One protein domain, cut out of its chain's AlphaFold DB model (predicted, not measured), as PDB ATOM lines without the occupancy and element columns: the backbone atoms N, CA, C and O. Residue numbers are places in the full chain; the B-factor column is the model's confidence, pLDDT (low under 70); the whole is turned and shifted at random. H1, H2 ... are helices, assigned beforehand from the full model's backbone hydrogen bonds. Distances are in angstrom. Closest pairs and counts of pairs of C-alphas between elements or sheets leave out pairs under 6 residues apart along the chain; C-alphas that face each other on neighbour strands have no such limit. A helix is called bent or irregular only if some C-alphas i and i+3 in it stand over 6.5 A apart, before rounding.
ATOM      1  N   SER A 359     -23.133   5.340  47.640       90.56
ATOM      2  CA  SER A 359     -23.176   6.754  47.255       90.56
ATOM      3  C   SER A 359     -22.366   7.061  45.993       90.56
ATOM      4  O   SER A 359     -22.759   7.932  45.214       90.56
ATOM      5  N   ASN A 360     -21.274   6.326  45.753       91.06
ATOM      6  CA  ASN A 360     -20.347   6.560  44.640       91.06
ATOM      7  C   ASN A 360     -20.213   5.364  43.681       91.06
ATOM      8  O   ASN A 360     -19.614   5.504  42.614       91.06
ATOM      9  N   ARG A 361     -20.828   4.217  43.998       90.62
ATOM     10  CA  ARG A 361     -20.755   2.992  43.191       90.62
ATOM     11  C   ARG A 361     -21.100   3.218  41.726       90.62
ATOM     12  O   ARG A 361     -20.355   2.781  40.862       90.62
ATOM     13  N   PHE A 362     -22.170   3.958  41.431       90.69
ATOM     14  CA  PHE A 362     -22.531   4.268  40.042       90.69
ATOM     15  C   PHE A 362     -21.408   5.008  39.302       90.69
ATOM     16  O   PHE A 362     -21.100   4.704  38.154       90.69
ATOM     17  N   PHE A 363     -20.780   5.982  39.960       90.56
ATOM     18  CA  PHE A 363     -19.715   6.777  39.364       90.56
ATOM     19  C   PHE A 363     -18.477   5.928  39.042       90.56
ATOM     20  O   PHE A 363     -17.883   6.095  37.977       90.56
ATOM     21  N   PHE A 364     -18.115   4.985  39.908       91.19
ATOM     22  CA  PHE A 364     -16.979   4.105  39.652       91.19
ATOM     23  C   PHE A 364     -17.318   2.947  38.710       91.19
ATOM     24  O   PHE A 364     -16.634   2.766  37.709       91.19
ATOM     25  N   GLU A 365     -18.386   2.194  38.970       89.25
ATOM     26  CA  GLU A 365     -18.718   0.981  38.212       89.25
ATOM     27  C   GLU A 365     -19.276   1.266  36.813       89.25
ATOM     28  O   GLU A 365     -19.133   0.428  35.926       89.25
ATOM     29  N   VAL A 366     -19.900   2.430  36.594       88.62
ATOM     30  CA  VAL A 366     -20.504   2.778  35.294       88.62
ATOM     31  C   VAL A 366     -19.706   3.847  34.557       88.62
ATOM     32  O   VAL A 366     -19.558   3.757  33.342       88.62
ATOM     33  N   LEU A 367     -19.195   4.867  35.258       89.44
ATOM     34  CA  LEU A 367     -18.544   6.007  34.595       89.44
ATOM     35  C   LEU A 367     -17.015   5.898  34.525       89.44
ATOM     36  O   LEU A 367     -16.421   6.573  33.693       89.44
ATOM     37  N   ASN A 368     -16.382   5.076  35.374       89.31
ATOM     38  CA  ASN A 368     -14.920   4.949  35.470       89.31
ATOM     39  C   ASN A 368     -14.472   3.494  35.697       89.31
ATOM     40  O   ASN A 368     -13.514   3.234  36.431       89.31
ATOM     41  N   SER A 369     -15.173   2.536  35.089       87.88
ATOM     42  CA  SER A 369     -15.016   1.104  35.377       87.88
ATOM     43  C   SER A 369     -13.601   0.577  35.128       87.88
ATOM     44  O   SER A 369     -13.147  -0.321  35.833       87.88
ATOM     45  N   GLU A 370     -12.854   1.164  34.190       88.81
ATOM     46  CA  GLU A 370     -11.462   0.773  33.943       88.81
ATOM     47  C   GLU A 370     -10.536   1.102  35.106       88.81
ATOM     48  O   GLU A 370      -9.618   0.330  35.384       88.81
ATOM     49  N   LEU A 371     -10.778   2.207  35.820       91.12
ATOM     50  CA  LEU A 371      -9.942   2.560  36.969       91.12
ATOM     51  C   LEU A 371     -10.065   1.518  38.075       91.12
ATOM     52  O   LEU A 371      -9.089   1.266  38.776       91.12
ATOM     53  N   LEU A 372     -11.220   0.858  38.199       90.75
ATOM     54  CA  LEU A 372     -11.437  -0.157  39.226       90.75
ATOM     55  C   LEU A 372     -10.458  -1.321  39.131       90.75
ATOM     56  O   LEU A 372     -10.130  -1.893  40.165       90.75
ATOM     57  N   LYS A 373      -9.917  -1.620  37.944       90.75
ATOM     58  CA  LYS A 373      -8.863  -2.636  37.759       90.75
ATOM     59  C   LYS A 373      -7.592  -2.334  38.558       90.75
ATOM     60  O   LYS A 373      -6.811  -3.239  38.822       90.75
ATOM     61  N   HIS A 374      -7.392  -1.072  38.923       92.12
ATOM     62  CA  HIS A 374      -6.240  -0.585  39.674       92.12
ATOM     63  C   HIS A 374      -6.566  -0.259  41.135       92.12
ATOM     64  O   HIS A 374      -5.667   0.109  41.883       92.12
ATOM     65  N   HIS A 375      -7.828  -0.390  41.541       93.94
ATOM     66  CA  HIS A 375      -8.263  -0.130  42.903       93.94
ATOM     67  C   HIS A 375      -8.134  -1.405  43.740       93.94
ATOM     68  O   HIS A 375      -8.940  -2.326  43.598       93.94
ATOM     69  N   LYS A 376      -7.139  -1.460  44.629       91.31
ATOM     70  CA  LYS A 376      -6.811  -2.659  45.418       91.31
ATOM     71  C   LYS A 376      -7.991  -3.124  46.261       91.31
ATOM     72  O   LYS A 376      -8.403  -4.273  46.137       91.31
ATOM     73  N   GLY A 377      -8.590  -2.214  47.035       89.12
ATOM     74  CA  GLY A 377      -9.725  -2.556  47.901       89.12
ATOM     75  C   GLY A 377     -10.923  -3.134  47.137       89.12
ATOM     76  O   GLY A 377     -11.559  -4.077  47.601       89.12
ATOM     77  N   TYR A 378     -11.202  -2.621  45.934       91.25
ATOM     78  CA  TYR A 378     -12.276  -3.143  45.089       91.25
ATOM     79  C   TYR A 378     -11.947  -4.525  44.510       91.25
ATOM     80  O   TYR A 378     -12.811  -5.402  44.493       91.25
ATOM     81  N   GLN A 379     -10.708  -4.744  44.051       92.69
ATOM     82  CA  GLN A 379     -10.296  -6.054  43.534       92.69
ATOM     83  C   GLN A 379     -10.343  -7.131  44.627       92.69
ATOM     84  O   GLN A 379     -10.889  -8.204  44.387       92.69
ATOM     85  N   GLU A 380      -9.888  -6.826  45.844       90.62
ATOM     86  CA  GLU A 380      -9.967  -7.749  46.987       90.62
ATOM     87  C   GLU A 380     -11.419  -8.113  47.341       90.62
ATOM     88  O   GLU A 380     -11.738  -9.280  47.576       90.62
ATOM     89  N   GLN A 381     -12.331  -7.132  47.349       86.69
ATOM     90  CA  GLN A 381     -13.757  -7.386  47.579       86.69
ATOM     91  C   GLN A 381     -14.352  -8.295  46.502       86.69
ATOM     92  O   GLN A 381     -15.077  -9.236  46.825       86.69
ATOM     93  N   LYS A 382     -14.015  -8.042  45.236       86.81
ATOM     94  CA  LYS A 382     -14.497  -8.831  44.106       86.81
ATOM     95  C   LYS A 382     -14.013 -10.283  44.172       86.81
ATOM     96  O   LYS A 382     -14.820 -11.191  44.001       86.81
ATOM     97  N   GLU A 383     -12.740 -10.510  44.493       89.06
ATOM     98  CA  GLU A 383     -12.184 -11.858  44.686       89.06
ATOM     99  C   GLU A 383     -12.900 -12.618  45.818       89.06
ATOM    100  O   GLU A 383     -13.209 -13.806  45.690       89.06
ATOM    101  N   LEU A 384     -13.227 -11.933  46.920       87.25
ATOM    102  CA  LEU A 384     -13.981 -12.520  48.033       87.25
ATOM    103  C   LEU A 384     -15.432 -12.859  47.659       87.25
ATOM    104  O   LEU A 384     -15.967 -13.862  48.137       87.25
ATOM    105  N   GLU A 385     -16.091 -12.027  46.852       86.25
ATOM    106  CA  GLU A 385     -17.447 -12.281  46.352       86.25
ATOM    107  C   GLU A 385     -17.482 -13.465  45.378       86.25
ATOM    108  O   GLU A 385     -18.347 -14.336  45.506       86.25
ATOM    109  N   GLU A 386     -16.514 -13.548  44.463       85.81
ATOM    110  CA  GLU A 386     -16.364 -14.670  43.530       85.81
ATOM    111  C   GLU A 386     -16.126 -15.990  44.282       85.81
ATOM    112  O   GLU A 386     -16.833 -16.970  44.047       85.81
ATOM    113  N   ALA A 387     -15.240 -15.998  45.284       83.88
ATOM    114  CA  ALA A 387     -14.978 -17.184  46.102       83.88
ATOM    115  C   ALA A 387     -16.209 -17.666  46.900       83.88
ATOM    116  O   ALA A 387     -16.417 -18.873  47.077       83.88
ATOM    117  N   LYS A 388     -17.048 -16.742  47.391       82.88
ATOM    118  CA  LYS A 388     -18.310 -17.089  48.070       82.88
ATOM    119  C   LYS A 388     -19.302 -17.725  47.106       82.88
ATOM    120  O   LYS A 388     -19.902 -18.739  47.455       82.88
ATOM    121  N   LYS A 389     -19.438 -17.158  45.909       78.56
ATOM    122  CA  LYS A 389     -20.347 -17.668  44.883       78.56
ATOM    123  C   LYS A 389     -19.943 -19.063  44.417       78.56
ATOM    124  O   LYS A 389     -20.790 -19.946  44.384       78.56
ATOM    125  N   ASP A 390     -18.654 -19.292  44.174       77.62
ATOM    126  CA  ASP A 390     -18.141 -20.623  43.840       77.62
ATOM    127  C   ASP A 390     -18.465 -21.634  44.948       77.62
ATOM    128  O   ASP A 390     -18.882 -22.759  44.679       77.62
ATOM    129  N   THR A 391     -18.339 -21.227  46.215       77.50
ATOM    130  CA  THR A 391     -18.684 -22.084  47.358       77.50
ATOM    131  C   THR A 391     -20.183 -22.407  47.403       77.50
ATOM    132  O   THR A 391     -20.552 -23.557  47.646       77.50
ATOM    133  N   GLU A 392     -21.055 -21.426  47.159       77.06
ATOM    134  CA  GLU A 392     -22.510 -21.618  47.095       77.06
ATOM    135  C   GLU A 392     -22.927 -22.500  45.912       77.06
ATOM    136  O   GLU A 392     -23.740 -23.409  46.090       77.06
ATOM    137  N   ASP A 393     -22.325 -22.301  44.738       74.25
ATOM    138  CA  ASP A 393     -22.582 -23.100  43.541       74.25
ATOM    139  C   ASP A 393     -22.152 -24.560  43.762       74.25
ATOM    140  O   ASP A 393     -22.931 -25.476  43.487       74.25
ATOM    141  N   VAL A 394     -20.975 -24.798  44.360       72.69
ATOM    142  CA  VAL A 394     -20.531 -26.149  44.745       72.69
ATOM    143  C   VAL A 394     -21.499 -26.788  45.741       72.69
ATOM    144  O   VAL A 394     -21.925 -27.922  45.527       72.69
ATOM    145  N   LEU A 395     -21.892 -26.084  46.806       70.56
ATOM    146  CA  LEU A 395     -22.850 -26.616  47.780       70.56
ATOM    147  C   LEU A 395     -24.200 -26.933  47.122       70.56
ATOM    148  O   LEU A 395     -24.751 -28.006  47.354       70.56
ATOM    149  N   SER A 396     -24.705 -26.060  46.249       72.06
ATOM    150  CA  SER A 396     -25.961 -26.283  45.525       72.06
ATOM    151  C   SER A 396     -25.906 -27.502  44.592       72.06
ATOM    152  O   SER A 396     -26.901 -28.214  44.460       72.06
ATOM    153  N   ALA A 397     -24.741 -27.795  44.006       69.81
ATOM    154  CA  ALA A 397     -24.509 -28.976  43.178       69.81
ATOM    155  C   ALA A 397     -24.347 -30.275  43.992       69.81
ATOM    156  O   ALA A 397     -24.534 -31.354  43.443       69.81
ATOM    157  N   PHE A 398     -24.001 -30.191  45.283       68.56
ATOM    158  CA  PHE A 398     -23.948 -31.345  46.192       68.56
ATOM    159  C   PHE A 398     -25.308 -31.703  46.812       68.56
ATOM    160  O   PHE A 398     -25.483 -32.835  47.267       68.56
ATOM    161  N   PHE A 399     -26.246 -30.751  46.877       63.97
ATOM    162  CA  PHE A 399     -27.581 -30.939  47.465       63.97
ATOM    163  C   PHE A 399     -28.714 -31.113  46.433       63.97
ATOM    164  O   PHE A 399     -29.857 -31.329  46.841       63.97
ATOM    165  N   ASN A 400     -28.399 -31.063  45.134       48.69
ATOM    166  CA  ASN A 400     -29.252 -31.498  44.019       48.69
ATOM    167  C   ASN A 400     -28.759 -32.839  43.471       48.69
ATOM    168  O   ASN A 400     -29.609 -33.610  42.969       48.69
TER     169      ASN A 400
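AT A GLANCE: This is residues 359 to 400 of the 400 residues of the protein "PDDEXK_1 domain-containing protein" of Dolosigranulum pigrum (UniProt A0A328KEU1). One long helix, H3, sticks out as an arm from a small head at its beginning, where the two short helices H1 and H2 and the turns between them fold up. Residues 373 to 400, of which 376 to 399 belong to H3, stand free. The printed part has 42 residues with three named helices, in the order H1, H2, H3 along the chain, and no named strand; the class is all helix. The whole is extended, with a radius of gyration of the C-alphas of 14.2 A, and spans 40 by 18 by 16 A, the arm H3 making the length.

HOW THE PARTS SIT: H3, residues 376 to 399, is the longest helix. It touches H2, residues 371 to 374, only at the corner by their link, and only just, with 3 pairs of C-alphas within 8 A. H3 touches H2 with residues 378 to 379 alone; the closest C-alphas of the two helices are those of Leu 372 and Tyr 378, 6.6 A apart. Farther from H3, H2 touches H1, residues 361 to 365, again only at the corner by their link and only just, with 3 pairs of C-alphas within 8 A. The closest C-alphas of H1 and H2 are those of Phe 364 and Leu 372, 7.0 A apart. The centres of H1 and H2 are 11.5 A from each other, and those of H2 and H3 are 19.8 A from each other. H1 and H3 are apart. In H1 and H3 every O i to N i+4 pair is within hydrogen-bond range; H2, with 4 residues, is too short for such a pair, and its one O i to N i+3 pair is within range.

IN THESE COORDINATES: H3 has 24 residues, from Lys 376, with its C-alpha at (-6.811, -2.659, 45.418), to Phe 399, with its C-alpha at (-27.581, -30.939, 47.465), and measures 35.1 A from first to last C-alpha. H2 has 4 residues, Leu 371 to His 374. H1 has 5 residues, Arg 361 to Glu 365, and its first C-alpha is at (-20.755, 2.992, 43.191). None of the three helices is bent or irregular.

THE WHOLE: The two C-alphas farthest apart are those of Leu 367 and Phe 399, 40.2 A. The C-alphas of Ser 359 and Asn 400, the first and last printed residues, are 38.9 A apart, and Asn 400 is the chain's last residue. The printed part has no cut. The links from H1 to H2, with 5 residues, and from H2 to H3, with 1 residue, are tight. The mean pLDDT of the printed part is 84.1, and the model's confidence is under 70 at residues 397 to 400.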